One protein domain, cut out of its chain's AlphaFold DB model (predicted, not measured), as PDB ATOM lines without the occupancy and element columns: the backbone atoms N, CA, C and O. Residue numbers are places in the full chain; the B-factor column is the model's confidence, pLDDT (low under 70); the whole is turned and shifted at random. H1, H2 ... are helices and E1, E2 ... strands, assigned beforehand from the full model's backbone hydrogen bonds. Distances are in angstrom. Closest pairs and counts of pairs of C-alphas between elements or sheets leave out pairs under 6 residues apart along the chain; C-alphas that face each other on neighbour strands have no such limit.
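AT A GLANCE: This is residues 52 to 188 of the 492 residues of an uncharacterized protein of Peredibacter sp (UniProt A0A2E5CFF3). A long curled sheet of five strands, drawn out by the hairpin of E3 and E4, has H1 lying slantwise over one face and H2 packed across E5 just after it. A small separate head, H3 with the hairpin of E6 and E7, follows E5 and meets the sheet only through the first residues of H3. The printed part has 137 residues with three named helices and seven named strands, in the order H1 H2 E1 E2 E3 E4 E5 H3 E6 E7. The class is mixed, helices and strands; both sheets, E1 - E2 - E3 - E4 - E5 and E6 - E7, are antiparallel. The whole is elongated, spanning 59 by 35 by 23 A, and only just loose, close to compact, with a radius of gyration of the C-alphas of 17.2 A.

IN THESE COORDINATES: H1, residues 52 to 66, begins at C-alpha 52 at (132.924, 108.713, 126.467) and is 21.0 A long; H2 is residues 68 to 76. E1 is residues 90 to 92, E2 residues 95 to 102, 21.2 A, and E3 residues 109 to 119, 32.6 A. E4, residues 125 to 140, is 44.7 A long, ends at C-alpha 140 at (168.379, 122.974, 127.712) and bends by 56 degrees at residue 137. E5 is residues 150 to 155, H3 residues 162 to 172, 15.2 A, E6 residues 176 to 178, and E7 residues 183 to 185, ending at C-alpha 185 at (155.144, 124.820, 143.487).

HOW THE PARTS SIT: E1 to E5 form a meander, each strand the antiparallel neighbour of the one before. N 91 and O 95 of E1 and E2 are 2.8 A apart, N 98 and O 115 of E2 and E3 2.8 A, within hydrogen-bond range. The pairing of E4 is staggered: residues 125 to 135 pair with E3, as N 112 and O 132 at 2.8 A, and residues 135 to 140 with E5, as N 137 and O 153 at 2.9 A. H1 is on this strongly twisted sheet in two layers, helix on one face, at a height of 5.8 A, over E2 at 34 degrees on the local plane. H1 and H2 only just touch, only at the corner, with 3 pairs of C-alphas within 8 A, the closest those of Leu 65 and Cys 71, 4.6 A; they are about perpendicular at 82 degrees. H2 is on the sheet and lies only just over E5, on which 3 of its 9 C-alphas fall when dropped onto the local plane; the closest C-alphas of H2 and E5 are those of Arg 72 and Ser 153, 5.1 A apart. H3 only grazes this sheet, with residues 162 to 165; its closest C-alphas to E6 are Glu 167 and Tyr 177, 5.3 A. In the hairpin E6 and E7, N 176 and O 185 are 2.9 A apart. In H1, H2 and H3 every O i to N i+4 pair is within hydrogen-bond range.

THE WHOLE: The C-alphas farthest apart, of Ala 122 and Ser 146, are 61.0 A apart. The printed part has no cut; H2 to E1 is a long link. Mean pLDDT of the printed part is 71.2; 62 residues are under 70, among them residues 156 to 188.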
ATOM      1  N   THR A  52     132.339 108.372 125.167       63.47
ATOM      2  CA  THR A  52     132.924 108.713 126.467       63.47
ATOM      3  C   THR A  52     134.316 108.103 126.635       63.47
ATOM      4  O   THR A  52     135.222 108.779 127.108       63.47
ATOM      5  N   LEU A  53     134.533 106.862 126.174       67.06
ATOM      6  CA  LEU A  53     135.869 106.246 126.165       67.06
ATOM      7  C   LEU A  53     136.860 107.031 125.295       67.06
ATOM      8  O   LEU A  53     138.004 107.231 125.696       67.06
ATOM      9  N   ILE A  54     136.412 107.528 124.137       72.38
ATOM     10  CA  ILE A  54     137.234 108.386 123.270       72.38
ATOM     11  C   ILE A  54     137.560 109.713 123.960       72.38
ATOM     12  O   ILE A  54     138.690 110.181 123.875       72.38
ATOM     13  N   GLU A  55     136.598 110.318 124.654       68.62
ATOM     14  CA  GLU A  55     136.816 111.575 125.380       68.62
ATOM     15  C   GLU A  55     137.816 111.419 126.528       68.62
ATOM     16  O   GLU A  55     138.688 112.274 126.683       68.62
ATOM     17  N   TYR A  56     137.773 110.307 127.268       62.25
ATOM     18  CA  TYR A  56     138.781 110.003 128.287       62.25
ATOM     19  C   TYR A  56     140.166 109.742 127.694       62.25
ATOM     20  O   TYR A  56     141.148 110.280 128.200       62.25
ATOM     21  N   ALA A  57     140.259 108.982 126.599       71.31
ATOM     22  CA  ALA A  57     141.538 108.757 125.927       71.31
ATOM     23  C   ALA A  57     142.122 110.061 125.361       71.31
ATOM     24  O   ALA A  57     143.317 110.308 125.478       71.31
ATOM     25  N   MET A  58     141.283 110.937 124.801       74.88
ATOM     26  CA  MET A  58     141.719 112.254 124.331       74.88
ATOM     27  C   MET A  58     142.186 113.167 125.458       74.88
ATOM     28  O   MET A  58     143.096 113.966 125.243       74.88
ATOM     29  N   LEU A  59     141.579 113.069 126.640       57.78
ATOM     30  CA  LEU A  59     142.039 113.802 127.813       57.78
ATOM     31  C   LEU A  59     143.436 113.328 128.234       57.78
ATOM     32  O   LEU A  59     144.327 114.159 128.376       57.78
ATOM     33  N   ASP A  60     143.647 112.015 128.336       60.69
ATOM     34  CA  ASP A  60     144.946 111.432 128.701       60.69
ATOM     35  C   ASP A  60     146.042 111.784 127.677       60.69
ATOM     36  O   ASP A  60     147.129 112.224 128.042       60.69
ATOM     37  N   LEU A  61     145.745 111.704 126.375       69.50
ATOM     38  CA  LEU A  61     146.670 112.123 125.313       69.50
ATOM     39  C   LEU A  61     147.063 113.602 125.436       69.50
ATOM     40  O   LEU A  61     148.238 113.938 125.299       69.50
ATOM     41  N   LYS A  62     146.101 114.488 125.721       67.12
ATOM     42  CA  LYS A  62     146.368 115.921 125.928       67.12
ATOM     43  C   LYS A  62     147.220 116.161 127.172       67.12
ATOM     44  O   LYS A  62     148.163 116.938 127.105       67.12
ATOM     45  N   THR A  63     146.931 115.480 128.278       58.22
ATOM     46  CA  THR A  63     147.715 115.592 129.517       58.22
ATOM     47  C   THR A  63     149.143 115.075 129.337       58.22
ATOM     48  O   THR A  63     150.085 115.708 129.807       58.22
ATOM     49  N   ASN A  64     149.333 113.974 128.611       65.69
ATOM     50  CA  ASN A  64     150.664 113.459 128.294       65.69
ATOM     51  C   ASN A  64     151.445 114.424 127.387       65.69
ATOM     52  O   ASN A  64     152.602 114.713 127.664       65.69
ATOM     53  N   LEU A  65     150.814 114.999 126.357       68.56
ATOM     54  CA  LEU A  65     151.457 115.992 125.479       68.56
ATOM     55  C   LEU A  65     151.678 117.363 126.141       68.56
ATOM     56  O   LEU A  65     152.442 118.177 125.623       68.56
ATOM     57  N   ALA A  66     151.037 117.632 127.277       62.62
ATOM     58  CA  ALA A  66     151.317 118.804 128.100       62.62
ATOM     59  C   ALA A  66     152.634 118.667 128.885       62.62
ATOM     60  O   ALA A  66     153.269 119.675 129.190       62.62
ATOM     61  N   SER A  67     153.056 117.436 129.198       62.03
ATOM     62  CA  SER A  67     154.353 117.168 129.817       62.03
ATOM     63  C   SER A  67     155.461 117.280 128.779       62.03
ATOM     64  O   SER A  67     155.460 116.551 127.789       62.03
ATOM     65  N   GLU A  68     156.443 118.142 129.034       65.94
ATOM     66  CA  GLU A  68     157.596 118.303 128.148       65.94
ATOM     67  C   GLU A  68     158.332 116.972 127.912       65.94
ATOM     68  O   GLU A  68     158.639 116.616 126.775       65.94
ATOM     69  N   THR A  69     158.563 116.197 128.976       69.00
ATOM     70  CA  THR A  69     159.271 114.912 128.900       69.00
ATOM     71  C   THR A  69     158.551 113.923 127.991       69.00
ATOM     72  O   THR A  69     159.161 113.379 127.071       69.00
ATOM     73  N   VAL A  70     157.248 113.720 128.212       72.50
ATOM     74  CA  VAL A  70     156.453 112.750 127.443       72.50
ATOM     75  C   VAL A  70     156.212 113.249 126.018       72.50
ATOM     76  O   VAL A  70     156.261 112.460 125.076       72.50
ATOM     77  N   CYS A  71     156.013 114.557 125.828       75.62
ATOM     78  CA  CYS A  71     155.908 115.147 124.497       75.62
ATOM     79  C   CYS A  71     157.204 114.944 123.707       75.62
ATOM     80  O   CYS A  71     157.150 114.524 122.555       75.62
ATOM     81  N   ARG A  72     158.372 115.166 124.320       80.94
ATOM     82  CA  ARG A  72     159.675 114.944 123.679       80.94
ATOM     83  C   ARG A  72     159.898 113.478 123.313       80.94
ATOM     84  O   ARG A  72     160.375 113.190 122.220       80.94
ATOM     85  N   GLU A  73     159.552 112.548 124.200       83.81
ATOM     86  CA  GLU A  73     159.604 111.112 123.898       83.81
ATOM     87  C   GLU A  73     158.712 110.762 122.702       83.81
ATOM     88  O   GLU A  73     159.166 110.096 121.770       83.81
ATOM     89  N   ALA A  74     157.482 111.282 122.680       86.00
ATOM     90  CA  ALA A  74     156.564 111.102 121.563       86.00
ATOM     91  C   ALA A  74     157.095 111.745 120.270       86.00
ATOM     92  O   ALA A  74     157.034 111.121 119.216       86.00
ATOM     93  N   LEU A  75     157.677 112.945 120.340       88.31
ATOM     94  CA  LEU A  75     158.279 113.650 119.207       88.31
ATOM     95  C   LEU A  75     159.432 112.842 118.593       88.31
ATOM     96  O   LEU A  75     159.477 112.663 117.376       88.31
ATOM     97  N   ASN A  76     160.320 112.302 119.432       87.12
ATOM     98  CA  ASN A  76     161.431 111.443 119.009       87.12
ATOM     99  C   ASN A  76     160.943 110.113 118.416       87.12
ATOM    100  O   ASN A  76     161.558 109.582 117.492       87.12
ATOM    101  N   GLY A  77     159.834 109.589 118.940       85.06
ATOM    102  CA  GLY A  77     159.161 108.383 118.460       85.06
ATOM    103  C   GLY A  77     158.163 108.614 117.321       85.06
ATOM    104  O   GLY A  77     157.377 107.718 117.035       85.06
ATOM    105  N   GLY A  78     158.124 109.802 116.703       87.44
ATOM    106  CA  GLY A  78     157.210 110.097 115.588       87.44
ATOM    107  C   GLY A  78     155.715 110.064 115.940       87.44
ATOM    108  O   GLY A  78     154.880 109.997 115.041       87.44
ATOM    109  N   PHE A  79     155.376 110.144 117.228       88.75
ATOM    110  CA  PHE A  79     154.037 110.004 117.806       88.75
ATOM    111  C   PHE A  79     153.395 108.617 117.635       88.75
ATOM    112  O   PHE A  79     152.178 108.492 117.755       88.75
ATOM    113  N   ASP A  80     154.189 107.560 117.435       84.81
ATOM    114  CA  ASP A  80     153.680 106.177 117.430       84.81
ATOM    115  C   ASP A  80     153.120 105.754 118.808       84.81
ATOM    116  O   ASP A  80     152.222 104.908 118.911       84.81
ATOM    117  N   GLN A  81     153.628 106.385 119.871       85.31
ATOM    118  CA  GLN A  81     153.203 106.224 121.257       85.31
ATOM    119  C   GLN A  81     153.235 107.575 121.988       85.31
ATOM    120  O   GLN A  81     154.167 108.361 121.826       85.31
ATOM    121  N   ILE A  82     152.218 107.833 122.809       80.50
ATOM    122  CA  ILE A  82     152.092 109.002 123.680       80.50
ATOM    123  C   ILE A  82     151.752 108.486 125.082       80.50
ATOM    124  O   ILE A  82     150.644 108.006 125.332       80.50
ATOM    125  N   GLY A  83     152.717 108.556 126.001       77.81
ATOM    126  CA  GLY A  83     152.579 107.962 127.331       77.81
ATOM    127  C   GLY A  83     152.313 106.455 127.241       77.81
ATOM    128  O   GLY A  83     153.085 105.715 126.633       77.81
ATOM    129  N   ASN A  84     151.198 106.000 127.815       76.00
ATOM    130  CA  ASN A  84     150.789 104.589 127.788       76.00
ATOM    131  C   ASN A  84     149.924 104.214 126.572       76.00
ATOM    132  O   ASN A  84     149.558 103.049 126.424       76.00
ATOM    133  N   LEU A  85     149.564 105.183 125.727       78.56
ATOM    134  CA  LEU A  85     148.672 104.982 124.589       78.56
ATOM    135  C   LEU A  85     149.475 104.939 123.290       78.56
ATOM    136  O   LEU A  85     150.214 105.863 122.966       78.56
ATOM    137  N   SER A  86     149.299 103.872 122.523       88.31
ATOM    138  CA  SER A  86     149.940 103.669 121.221       88.31
ATOM    139  C   SER A  86     148.928 103.312 120.138       88.31
ATOM    140  O   SER A  86     147.777 102.948 120.416       88.31
ATOM    141  N   VAL A  87     149.363 103.387 118.881       88.75
ATOM    142  CA  VAL A  87     148.584 102.862 117.755       88.75
ATOM    143  C   VAL A  87     148.262 101.379 117.993       88.75
ATOM    144  O   VAL A  87     149.144 100.570 118.261       88.75
ATOM    145  N   GLY A  88     146.981 101.022 117.908       84.94
ATOM    146  CA  GLY A  88     146.463  99.683 118.195       84.94
ATOM    147  C   GLY A  88     145.957  99.476 119.627       84.94
ATOM    148  O   GLY A  88     145.418  98.408 119.911       84.94
ATOM    149  N   SER A  89     146.079 100.467 120.518       81.19
ATOM    150  CA  SER A  89     145.577 100.355 121.897       81.19
ATOM    151  C   SER A  89     144.062 100.146 121.928       81.19
ATOM    152  O   SER A  89     143.314 100.940 121.351       81.19
ATOM    153  N   ASP A  90     143.615  99.094 122.620       83.56
ATOM    154  CA  ASP A  90     142.200  98.827 122.894       83.56
ATOM    155  C   ASP A  90     141.758  99.594 124.148       83.56
ATOM    156  O   ASP A  90     142.308  99.418 125.234       83.56
ATOM    157  N   LEU A  91     140.760 100.462 123.986       79.19
ATOM    158  CA  LEU A  91     140.172 101.284 125.047       79.19
ATOM    159  C   LEU A  91     138.952 100.598 125.691       79.19
ATOM    160  O   LEU A  91     138.338 101.144 126.610       79.19
ATOM    161  N   GLY A  92     138.590  99.406 125.208       71.38
ATOM    162  CA  GLY A  92     137.414  98.654 125.615       71.38
ATOM    163  C   GLY A  92     136.150  99.066 124.858       71.38
ATOM    164  O   GLY A  92     136.089 100.072 124.151       71.38
ATOM    165  N   GLY A  93     135.098  98.249 124.975       72.06
ATOM    166  CA  GLY A  93     133.796  98.539 124.359       72.06
ATOM    167  C   GLY A  93     133.814  98.614 122.824       72.06
ATOM    168  O   GLY A  93     132.937  99.257 122.246       72.06
ATOM    169  N   GLY A  94     134.800  97.992 122.167       77.44
ATOM    170  CA  GLY A  94     134.980  98.046 120.712       77.44
ATOM    171  C   GLY A  94     135.585  99.361 120.211       77.44
ATOM    172  O   GLY A  94     135.359  99.726 119.059       77.44
ATOM    173  N   VAL A  95     136.304 100.107 121.058       82.12
ATOM    174  CA  VAL A  95     137.012 101.335 120.671       82.12
ATOM    175  C   VAL A  95     138.514 101.102 120.723       82.12
ATOM    176  O   VAL A  95     139.032 100.664 121.741       82.12
ATOM    177  N   SER A  96     139.231 101.460 119.661       87.69
ATOM    178  CA  SER A  96     140.695 101.395 119.618       87.69
ATOM    179  C   SER A  96     141.305 102.618 118.943       87.69
ATOM    180  O   SER A  96     140.645 103.306 118.158       87.69
ATOM    181  N   ILE A  97     142.572 102.900 119.246       89.94
ATOM    182  CA  ILE A  97     143.357 103.908 118.529       89.94
ATOM    183  C   ILE A  97     143.841 103.282 117.224       89.94
ATOM    184  O   ILE A  97     144.650 102.361 117.227       89.94
ATOM    185  N   GLU A  98     143.346 103.772 116.097       91.31
ATOM    186  CA  GLU A  98     143.711 103.268 114.772       91.31
ATOM    187  C   GLU A  98     144.943 103.974 114.213       91.31
ATOM    188  O   GLU A  98     145.739 103.358 113.508       91.31
ATOM    189  N   GLN A  99     145.096 105.267 114.505       92.50
ATOM    190  CA  GLN A  99     146.203 106.060 113.991       92.50
ATOM    191  C   GLN A  99     146.482 107.271 114.879       92.50
ATOM    192  O   GLN A  99     145.553 107.928 115.347       92.50
ATOM    193  N   ILE A 100     147.762 107.602 115.026       92.38
ATOM    194  CA  ILE A 100     148.250 108.890 115.516       92.38
ATOM    195  C   ILE A 100     149.157 109.447 114.416       92.38
ATOM    196  O   ILE A 100     149.956 108.707 113.843       92.38
ATOM    197  N   LYS A 101     148.975 110.709 114.020       91.06
ATOM    198  CA  LYS A 101     149.711 111.295 112.894       91.06
ATOM    199  C   LYS A 101     150.002 112.774 113.099       91.06
ATOM    200  O   LYS A 101     149.070 113.577 113.139       91.06
ATOM    201  N   ASP A 102     151.282 113.131 113.075       91.12
ATOM    202  CA  ASP A 102     151.742 114.515 112.926       91.12
ATOM    203  C   ASP A 102     151.356 115.044 111.530       91.12
ATOM    204  O   ASP A 102     151.745 114.487 110.496       91.12
ATOM    205  N   GLN A 103     150.515 116.079 111.486       89.06
ATOM    206  CA  GLN A 103     150.037 116.665 110.230       89.06
ATOM    207  C   GLN A 103     151.064 117.581 109.566       89.06
ATOM    208  O   GLN A 103     150.972 117.836 108.364       89.06
ATOM    209  N   ASN A 104     152.023 118.093 110.324       87.06
ATOM    210  CA  ASN A 104     152.963 119.114 109.888       87.06
ATOM    211  C   ASN A 104     154.307 118.941 110.610       87.06
ATOM    212  O   ASN A 104     154.742 119.822 111.361       87.06
ATOM    213  N   PRO A 105     154.999 117.820 110.331       87.19
ATOM    214  CA  PRO A 105     156.297 117.537 110.918       87.19
ATOM    215  C   PRO A 105     157.316 118.616 110.543       87.19
ATOM    216  O   PRO A 105     157.347 119.114 109.417       87.19
ATOM    217  N   GLY A 106     158.155 118.979 111.509       80.31
ATOM    218  CA  GLY A 106     159.162 120.036 111.388       80.31
ATOM    219  C   GLY A 106     158.635 121.466 111.559       80.31
ATOM    220  O   GLY A 106     159.439 122.393 111.625       80.31
ATOM    221  N   ALA A 107     157.318 121.681 111.647       82.06
ATOM    222  CA  ALA A 107     156.772 122.998 111.962       82.06
ATOM    223  C   ALA A 107     156.903 123.310 113.460       82.06
ATOM    224  O   ALA A 107     156.876 122.406 114.295       82.06
ATOM    225  N   GLN A 108     156.990 124.601 113.798       76.44
ATOM    226  CA  GLN A 108     156.992 125.042 115.194       76.44
ATOM    227  C   GLN A 108     155.647 124.756 115.870       76.44
ATOM    228  O   GLN A 108     155.621 124.314 117.004       76.44
ATOM    229  N   ASN A 109     154.527 124.988 115.187       77.94
ATOM    230  CA  ASN A 109     153.208 124.578 115.666       77.94
ATOM    231  C   ASN A 109     152.821 123.310 114.920       77.94
ATOM    232  O   ASN A 109     152.717 123.371 113.696       77.94
ATOM    233  N   ARG A 110     152.599 122.201 115.623       83.56
ATOM    234  CA  ARG A 110     152.222 120.913 115.035       83.56
ATOM    235  C   ARG A 110     150.837 120.469 115.490       83.56
ATOM    236  O   ARG A 110     150.483 120.648 116.648       83.56
ATOM    237  N   ASP A 111     150.055 119.891 114.589       84.56
ATOM    238  CA  ASP A 111     148.741 119.315 114.868       84.56
ATOM    239  C   ASP A 111     148.863 117.785 114.828       84.56
ATOM    240  O   ASP A 111     149.082 117.185 113.774       84.56
ATOM    241  N   ILE A 112     148.696 117.145 115.981       89.44
ATOM    242  CA  ILE A 112     148.703 115.691 116.130       89.44
ATOM    243  C   ILE A 112     147.275 115.184 115.966       89.44
ATOM    244  O   ILE A 112     146.402 115.462 116.788       89.44
ATOM    245  N   LEU A 113     147.022 114.459 114.880       90.75
ATOM    246  CA  LEU A 113     145.724 113.882 114.551       90.75
ATOM    247  C   LEU A 113     145.603 112.482 115.150       90.75
ATOM    248  O   LEU A 113     146.445 111.630 114.874       90.75
ATOM    249  N   ILE A 114     144.530 112.221 115.893       91.69
ATOM    250  CA  ILE A 114     144.238 110.909 116.470       91.69
ATOM    251  C   ILE A 114     142.943 110.370 115.869       91.69
ATOM    252  O   ILE A 114     141.905 111.034 115.875       91.69
ATOM    253  N   VAL A 115     143.009 109.156 115.327       92.56
ATOM    254  CA  VAL A 115     141.877 108.451 114.723       92.56
ATOM    255  C   VAL A 115     141.501 107.279 115.614       92.56
ATOM    256  O   VAL A 115     142.283 106.352 115.810       92.56
ATOM    257  N   PHE A 116     140.276 107.306 116.123       91.56
ATOM    258  CA  PHE A 116     139.679 106.230 116.898       91.56
ATOM    259  C   PHE A 116     138.777 105.391 116.004       91.56
ATOM    260  O   PHE A 116     137.855 105.918 115.372       91.56
ATOM    261  N   LYS A 117     138.995 104.079 116.000       91.38
ATOM    262  CA  LYS A 117     138.100 103.105 115.384       91.38
ATOM    263  C   LYS A 117     137.075 102.656 116.412       91.38
ATOM    264  O   LYS A 117     137.423 102.253 117.515       91.38
ATOM    265  N   LYS A 118     135.806 102.725 116.027       88.81
ATOM    266  CA  LYS A 118     134.656 102.242 116.786       88.81
ATOM    267  C   LYS A 118     134.021 101.090 116.029       88.81
ATOM    268  O   LYS A 118     133.437 101.312 114.962       88.81
ATOM    269  N   ASP A 119     134.107  99.893 116.576       83.44
ATOM    270  CA  ASP A 119     133.426  98.722 116.048       83.44
ATOM    271  C   ASP A 119     131.925  98.813 116.343       83.44
ATOM    272  O   ASP A 119     131.498  99.214 117.430       83.44
ATOM    273  N   LYS A 120     131.113  98.481 115.339       78.56
ATOM    274  CA  LYS A 120     129.651  98.447 115.408       78.56
ATOM    275  C   LYS A 120     129.154  97.010 115.286       78.56
ATOM    276  O   LYS A 120     129.861  96.115 114.818       78.56
ATOM    277  N   ALA A 121     127.886  96.804 115.635       65.38
ATOM    278  CA  ALA A 121     127.195  95.554 115.344       65.38
ATOM    279  C   ALA A 121     127.285  95.205 113.839       65.38
ATOM    280  O   ALA A 121     127.325  96.088 112.977       65.38
ATOM    281  N   ALA A 122     127.324  93.902 113.537       60.66
ATOM    282  CA  ALA A 122     127.439  93.332 112.186       60.66
ATOM    283  C   ALA A 122     128.786  93.542 111.453       60.66
ATOM    284  O   ALA A 122     128.836  93.467 110.229       60.66
ATOM    285  N   GLY A 123     129.890  93.773 112.179       67.69
ATOM    286  CA  GLY A 123     131.248  93.777 111.602       67.69
ATOM    287  C   GLY A 123     131.615  95.043 110.820       67.69
ATOM    288  O   GLY A 123     132.640  95.081 110.143       67.69
ATOM    289  N   SER A 124     130.788  96.088 110.913       75.44
ATOM    290  CA  SER A 124     131.102  97.415 110.381       75.44
ATOM    291  C   SER A 124     131.847  98.256 111.426       75.44
ATOM    292  O   SER A 124     131.708  98.027 112.623       75.44
ATOM    293  N   ALA A 125     132.632  99.244 110.990       83.75
ATOM    294  CA  ALA A 125     133.327 100.170 111.883       83.75
ATOM    295  C   ALA A 125     133.079 101.624 111.467       83.75
ATOM    296  O   ALA A 125     132.892 101.932 110.289       83.75
ATOM    297  N   SER A 126     133.084 102.534 112.438       86.62
ATOM    298  CA  SER A 126     133.113 103.985 112.213       86.62
ATOM    299  C   SER A 126     134.374 104.593 112.801       86.62
ATOM    300  O   SER A 126     134.933 104.043 113.743       86.62
ATOM    301  N   ARG A 127     134.808 105.734 112.263       89.25
ATOM    302  CA  ARG A 127     135.993 106.451 112.736       89.25
ATOM    303  C   ARG A 127     135.588 107.779 113.356       89.25
ATOM    304  O   ARG A 127     134.744 108.477 112.794       89.25
ATOM    305  N   ARG A 128     136.181 108.121 114.498       85.75
ATOM    306  CA  ARG A 128     136.139 109.468 115.082       85.75
ATOM    307  C   ARG A 128     137.552 110.016 115.053       85.75
ATOM    308  O   ARG A 128     138.478 109.335 115.470       85.75
ATOM    309  N   THR A 129     137.699 111.234 114.567       87.19
ATOM    310  CA  THR A 129     138.991 111.905 114.491       87.19
ATOM    311  C   THR A 129     138.978 113.104 115.419       87.19
ATOM    312  O   THR A 129     137.983 113.828 115.468       87.19
ATOM    313  N   ASP A 130     140.069 113.302 116.144       82.38
ATOM    314  CA  ASP A 130     140.297 114.472 116.985       82.38
ATOM    315  C   ASP A 130     141.750 114.938 116.824       82.38
ATOM    316  O   ASP A 130     142.570 114.234 116.226       82.38
ATOM    317  N   LYS A 131     142.070 116.141 117.302       83.69
ATOM    318  CA  LYS A 131     143.404 116.724 117.169       83.69
ATOM    319  C   LYS A 131     143.908 117.367 118.454       83.69
ATOM    320  O   LYS A 131     143.139 117.936 119.230       83.69
ATOM    321  N   VAL A 132     145.222 117.314 118.643       77.12
ATOM    322  CA  VAL A 132     145.945 118.028 119.700       77.12
ATOM    323  C   VAL A 132     147.001 118.904 119.048       77.12
ATOM    324  O   VAL A 132     147.839 118.406 118.305       77.12
ATOM    325  N   SER A 133     146.958 120.203 119.318       78.62
ATOM    326  CA  SER A 133     147.996 121.126 118.865       78.62
ATOM    327  C   SER A 133     149.136 121.151 119.879       78.62
ATOM    328  O   SER A 133     148.891 121.240 121.081       78.62
ATOM    329  N   ILE A 134     150.368 121.081 119.389       76.12
ATOM    330  CA  ILE A 134     151.602 121.192 120.163       76.12
ATOM    331  C   ILE A 134     152.509 122.259 119.554       76.12
ATOM    332  O   ILE A 134     152.421 122.558 118.363       76.12
ATOM    333  N   GLN A 135     153.402 122.817 120.358       76.88
ATOM    334  CA  GLN A 135     154.442 123.727 119.912       76.88
ATOM    335  C   GLN A 135     155.813 123.126 120.221       76.88
ATOM    336  O   GLN A 135     156.037 122.654 121.334       76.88
ATOM    337  N   THR A 136     156.724 123.129 119.247       78.94
ATOM    338  CA  THR A 136     158.118 122.728 119.438       78.94
ATOM    339  C   THR A 136     158.998 123.934 119.758       78.94
ATOM    340  O   THR A 136     158.772 125.051 119.278       78.94
ATOM    341  N   PHE A 137     160.000 123.721 120.605       73.81
ATOM    342  CA  PHE A 137     160.955 124.735 121.046       73.81
ATOM    343  C   PHE A 137     162.294 124.087 121.421       73.81
ATOM    344  O   PHE A 137     162.385 122.872 121.556       73.81
ATOM    345  N   MET A 138     163.342 124.899 121.571       76.88
ATOM    346  CA  MET A 138     164.653 124.430 122.030       76.88
ATOM    347  C   MET A 138     164.728 124.555 123.554       76.88
ATOM    348  O   MET A 138     164.569 125.656 124.081       76.88
ATOM    349  N   ALA A 139     164.947 123.441 124.245       64.69
ATOM    350  CA  ALA A 139     165.091 123.364 125.698       64.69
ATOM    351  C   ALA A 139     166.539 123.007 126.077       64.69
ATOM    352  O   ALA A 139     167.203 122.348 125.279       64.69
ATOM    353  N   PRO A 140     167.059 123.408 127.250       67.94
ATOM    354  CA  PRO A 140     168.379 122.974 127.712       67.94
ATOM    355  C   PRO A 140     168.483 121.443 127.789       67.94
ATOM    356  O   PRO A 140     167.542 120.781 128.227       67.94
ATOM    357  N   ASP A 141     169.615 120.871 127.374       69.81
ATOM    358  CA  ASP A 141     169.849 119.428 127.489       69.81
ATOM    359  C   ASP A 141     170.065 119.051 128.968       69.81
ATOM    360  O   ASP A 141     171.053 119.486 129.566       69.81
ATOM    361  N   PRO A 142     169.204 118.216 129.579       63.50
ATOM    362  CA  PRO A 142     169.376 117.785 130.967       63.50
ATOM    363  C   PRO A 142     170.642 116.939 131.191       63.50
ATOM    364  O   PRO A 142     171.049 116.730 132.333       63.50
ATOM    365  N   SER A 143     171.263 116.440 130.120       67.31
ATOM    366  CA  SER A 143     172.513 115.672 130.155       67.31
ATOM    367  C   SER A 143     173.758 116.564 130.102       67.31
ATOM    368  O   SER A 143     174.864 116.071 130.335       67.31
ATOM    369  N   ASP A 144     173.595 117.857 129.804       67.38
ATOM    370  CA  ASP A 144     174.673 118.842 129.764       67.38
ATOM    371  C   ASP A 144     174.626 119.755 131.006       67.38
ATOM    372  O   ASP A 144     173.887 120.743 131.035       67.38
ATOM    373  N   PRO A 145     175.458 119.500 132.031       56.56
ATOM    374  CA  PRO A 145     175.501 120.320 133.240       56.56
ATOM    375  C   PRO A 145     176.003 121.753 132.998       56.56
ATOM    376  O   PRO A 145     175.960 122.567 133.920       56.56
ATOM    377  N   SER A 146     176.500 122.079 131.798       62.06
ATOM    378  CA  SER A 146     176.889 123.445 131.435       62.06
ATOM    379  C   SER A 146     175.716 124.309 130.952       62.06
ATOM    380  O   SER A 146     175.859 125.530 130.890       62.06
ATOM    381  N   GLY A 147     174.562 123.700 130.637       59.47
ATOM    382  CA  GLY A 147     173.356 124.396 130.177       59.47
ATOM    383  C   GLY A 147     173.496 125.074 128.808       59.47
ATOM    384  O   GLY A 147     172.670 125.918 128.461       59.47
ATOM    385  N   VAL A 148     174.548 124.751 128.048       66.50
ATOM    386  CA  VAL A 148     174.837 125.360 126.740       66.50
ATOM    387  C   VAL A 148     174.190 124.562 125.612       66.50
ATOM    388  O   VAL A 148     173.721 125.147 124.633       66.50
ATOM    389  N   ALA A 149     174.152 123.232 125.726       69.94
ATOM    390  CA  ALA A 149     173.463 122.384 124.768       69.94
ATOM    391  C   ALA A 149     171.943 122.557 124.878       69.94
ATOM    392  O   ALA A 149     171.380 122.637 125.970       69.94
ATOM    393  N   THR A 150     171.278 122.593 123.723       73.38
ATOM    394  CA  THR A 150     169.816 122.604 123.633       73.38
ATOM    395  C   THR A 150     169.332 121.443 122.777       73.38
ATOM    396  O   THR A 150     170.012 121.020 121.840       73.38
ATOM    397  N   ILE A 151     168.157 120.925 123.112       75.31
ATOM    398  CA  ILE A 151     167.467 119.832 122.435       75.31
ATOM    399  C   ILE A 151     166.086 120.298 121.974       75.31
ATOM    400  O   ILE A 151     165.463 121.147 122.613       75.31
ATOM    401  N   GLU A 152     165.596 119.745 120.862       78.81
ATOM    402  CA  GLU A 152     164.225 120.001 120.416       78.81
ATOM    403  C   GLU A 152     163.246 119.299 121.367       78.81
ATOM    404  O   GLU A 152     163.341 118.098 121.625       78.81
ATOM    405  N   SER A 153     162.316 120.077 121.906       78.56
ATOM    406  CA  SER A 153     161.305 119.659 122.870       78.56
ATOM    407  C   SER A 153     159.931 120.164 122.430       78.56
ATOM    408  O   SER A 153     159.828 120.930 121.466       78.56
ATOM    409  N   CYS A 154     158.857 119.727 123.089       74.38
ATOM    410  CA  CYS A 154     157.506 120.176 122.749       74.38
ATOM    411  C   CYS A 154     156.543 120.215 123.932       74.38
ATOM    412  O   CYS A 154     156.770 119.571 124.952       74.38
ATOM    413  N   SER A 155     155.443 120.961 123.783       70.69
ATOM    414  CA  SER A 155     154.297 120.906 124.700       70.69
ATOM    415  C   SER A 155     152.985 121.287 124.005       70.69
ATOM    416  O   SER A 155     152.987 121.959 122.975       70.69
ATOM    417  N   SER A 156     151.842 120.876 124.559       63.06
ATOM    418  CA  SER A 156     150.506 121.211 124.034       63.06
ATOM    419  C   SER A 156     149.984 122.608 124.406       63.06
ATOM    420  O   SER A 156     148.813 122.908 124.163       63.06
ATOM    421  N   PHE A 157     150.808 123.465 125.017       55.12
ATOM    422  CA  PHE A 157     150.452 124.850 125.330       55.12
ATOM    423  C   PHE A 157     151.135 125.799 124.342       55.12
ATOM    424  O   PHE A 157     152.307 125.630 124.025       55.12
ATOM    425  N   GLN A 158     150.405 126.806 123.851       39.91
ATOM    426  CA  GLN A 158     151.023 127.905 123.111       39.91
ATOM    427  C   GLN A 158     151.792 128.773 124.094       39.91
ATOM    428  O   GLN A 158     151.202 129.313 125.032       39.91
ATOM    429  N   VAL A 159     153.089 128.926 123.865       39.97
ATOM    430  CA  VAL A 159     153.943 129.709 124.742       39.97
ATOM    431  C   VAL A 159     154.892 130.593 123.954       39.97
ATOM    432  O   VAL A 159     155.477 130.171 122.959       39.97
ATOM    433  N   ALA A 160     155.060 131.837 124.408       41.59
ATOM    434  CA  ALA A 160     156.116 132.721 123.920       41.59
ATOM    435  C   ALA A 160     157.512 132.227 124.368       41.59
ATOM    436  O   ALA A 160     158.484 132.392 123.632       41.59
ATOM    437  N   SER A 161     157.588 131.518 125.500       47.94
ATOM    438  CA  SER A 161     158.725 130.709 125.954       47.94
ATOM    439  C   SER A 161     158.248 129.668 126.982       47.94
ATOM    440  O   SER A 161     157.326 129.955 127.738       47.94
ATOM    441  N   ALA A 162     158.848 128.468 127.044       45.69
ATOM    442  CA  ALA A 162     158.427 127.389 127.960       45.69
ATOM    443  C   ALA A 162     158.317 127.835 129.436       45.69
ATOM    444  O   ALA A 162     157.440 127.372 130.163       45.69
ATOM    445  N   VAL A 163     159.152 128.799 129.834       46.69
ATOM    446  CA  VAL A 163     159.170 129.416 131.165       46.69
ATOM    447  C   VAL A 163     157.912 130.254 131.416       46.69
ATOM    448  O   VAL A 163     157.244 130.042 132.418       46.69
ATOM    449  N   GLU A 164     157.522 131.135 130.490       51.19
ATOM    450  CA  GLU A 164     156.349 132.014 130.660       51.19
ATOM    451  C   GLU A 164     155.021 131.243 130.676       51.19
ATOM    452  O   GLU A 164     154.053 131.668 131.303       51.19
ATOM    453  N   GLY A 165     154.946 130.101 129.994       48.28
ATOM    454  CA  GLY A 165     153.743 129.259 129.992       48.28
ATOM    455  C   GLY A 165     153.619 128.428 131.234       48.28
ATOM    456  O   GLY A 165     152.513 128.287 131.745       48.28
ATOM    457  N   LEU A 166     154.740 127.903 131.723       49.16
ATOM    458  CA  LEU A 166     154.762 127.176 132.977       49.16
ATOM    459  C   LEU A 166     154.514 128.132 134.149       49.16
ATOM    460  O   LEU A 166     153.742 127.792 135.037       49.16
ATOM    461  N   GLU A 167     155.048 129.353 134.097       55.97
ATOM    462  CA  GLU A 167     154.759 130.434 135.042       55.97
ATOM    463  C   GLU A 167     153.287 130.868 134.984       55.97
ATOM    464  O   GLU A 167     152.605 130.888 136.007       55.97
ATOM    465  N   SER A 168     152.749 131.152 133.792       50.75
ATOM    466  CA  SER A 168     151.343 131.536 133.633       50.75
ATOM    467  C   SER A 168     150.386 130.407 134.017       50.75
ATOM    468  O   SER A 168     149.318 130.685 134.560       50.75
ATOM    469  N   PHE A 169     150.746 129.150 133.749       50.84
ATOM    470  CA  PHE A 169     149.992 127.980 134.186       50.84
ATOM    471  C   PHE A 169     150.045 127.848 135.707       50.84
ATOM    472  O   PHE A 169     148.993 127.736 136.331       50.84
ATOM    473  N   CYS A 170     151.238 127.948 136.299       51.06
ATOM    474  CA  CYS A 170     151.434 127.856 137.740       51.06
ATOM    475  C   CYS A 170     150.627 128.923 138.482       51.06
ATOM    476  O   CYS A 170     149.819 128.592 139.345       51.06
ATOM    477  N   ASN A 171     150.719 130.176 138.035       56.19
ATOM    478  CA  ASN A 171     149.931 131.279 138.574       56.19
ATOM    479  C   ASN A 171     148.417 131.060 138.386       56.19
ATOM    480  O   ASN A 171     147.626 131.450 139.241       56.19
ATOM    481  N   SER A 172     147.990 130.424 137.287       47.88
ATOM    482  CA  SER A 172     146.566 130.149 137.024       47.88
ATOM    483  C   SER A 172     145.968 129.038 137.891       47.88
ATOM    484  O   SER A 172     144.765 129.058 138.131       47.88
ATOM    485  N   ILE A 173     146.792 128.103 138.380       46.91
ATOM    486  CA  ILE A 173     146.387 127.050 139.328       46.91
ATOM    487  C   ILE A 173     146.653 127.446 140.791       46.91
ATOM    488  O   ILE A 173     146.647 126.592 141.674       46.91
ATOM    489  N   GLY A 174     146.932 128.731 141.047       49.16
ATOM    490  CA  GLY A 174     147.225 129.252 142.383       49.16
ATOM    491  C   GLY A 174     148.580 128.812 142.948       49.16
ATOM    492  O   GLY A 174     148.779 128.878 144.154       49.16
ATOM    493  N   GLY A 175     149.499 128.334 142.107       60.25
ATOM    494  CA  GLY A 175     150.879 127.997 142.455       60.25
ATOM    495  C   GLY A 175     151.857 129.155 142.280       60.25
ATOM    496  O   GLY A 175     151.561 130.138 141.606       60.25
ATOM    497  N   GLU A 176     153.036 129.018 142.883       63.25
ATOM    498  CA  GLU A 176     154.168 129.926 142.704       63.25
ATOM    499  C   GLU A 176     155.241 129.227 141.864       63.25
ATOM    500  O   GLU A 176     155.642 128.094 142.140       63.25
ATOM    501  N   TYR A 177     155.666 129.875 140.780       59.25
ATOM    502  CA  TYR A 177     156.648 129.301 139.871       59.25
ATOM    503  C   TYR A 177     158.073 129.575 140.359       59.25
ATOM    504  O   TYR A 177     158.503 130.727 140.431       59.25
ATOM    505  N   ASP A 178     158.826 128.513 140.644       59.38
ATOM    506  CA  ASP A 178     160.249 128.601 140.942       59.38
ATOM    507  C   ASP A 178     161.052 128.623 139.636       59.38
ATOM    508  O   ASP A 178     161.291 127.601 138.984       59.38
ATOM    509  N   SER A 179     161.485 129.826 139.262       51.94
ATOM    510  CA  SER A 179     162.308 130.055 138.072       51.94
ATOM    511  C   SER A 179     163.727 129.472 138.148       51.94
ATOM    512  O   SER A 179     164.352 129.303 137.103       51.94
ATOM    513  N   ALA A 180     164.244 129.156 139.341       48.62
ATOM    514  CA  ALA A 180     165.568 128.564 139.527       48.62
ATOM    515  C   ALA A 180     165.537 127.034 139.385       48.62
ATOM    516  O   ALA A 180     166.477 126.451 138.846       48.62
ATOM    517  N   GLU A 181     164.454 126.395 139.834       46.47
ATOM    518  CA  GLU A 181     164.255 124.942 139.722       46.47
ATOM    519  C   GLU A 181     163.432 124.524 138.489       46.47
ATOM    520  O   GLU A 181     163.348 123.336 138.178       46.47
ATOM    521  N   GLY A 182     162.824 125.477 137.770       48.06
ATOM    522  CA  GLY A 182     161.969 125.197 136.612       48.06
ATOM    523  C   GLY A 182     160.684 124.452 136.986       48.06
ATOM    524  O   GLY A 182     160.164 123.656 136.203       48.06
ATOM    525  N   ARG A 183     160.187 124.663 138.209       47.06
ATOM    526  CA  ARG A 183     159.098 123.893 138.815       47.06
ATOM    527  C   ARG A 183     157.965 124.817 139.242       47.06
ATOM    528  O   ARG A 183     158.190 125.880 139.804       47.06
ATOM    529  N   CYS A 184     156.729 124.372 139.032       48.22
ATOM    530  CA  CYS A 184     155.577 124.976 139.689       48.22
ATOM    531  C   CYS A 184     155.424 124.391 141.094       48.22
ATOM    532  O   CYS A 184     155.244 123.175 141.221       48.22
ATOM    533  N   ASP A 185     155.496 125.225 142.131       53.69
ATOM    534  CA  ASP A 185     155.144 124.820 143.487       53.69
ATOM    535  C   ASP A 185     153.678 125.187 143.744       53.69
ATOM    536  O   ASP A 185     153.343 126.366 143.896       53.69
ATOM    537  N   PRO A 186     152.751 124.215 143.718       51.56
ATOM    538  CA  PRO A 186     151.351 124.517 143.938       51.56
ATOM    539  C   PRO A 186     151.184 125.013 145.379       51.56
ATOM    540  O   PRO A 186     151.400 124.272 146.340       51.56
ATOM    541  N   ASN A 187     150.767 126.268 145.549       55.66
ATOM    542  CA  ASN A 187     150.466 126.849 146.848       55.66
ATOM    543  C   ASN A 187     149.064 126.385 147.267       55.66
ATOM    544  O   ASN A 187     148.103 127.146 147.348       55.66
ATOM    545  N   LEU A 188     148.964 125.086 147.559       50.50
ATOM    546  CA  LEU A 188     147.754 124.392 148.020       50.50
ATOM    547  C   LEU A 188     147.237 124.920 149.373       50.50
ATOM    548  O   LEU A 188     146.204 124.481 149.879       50.50
TER     549      LEU A 188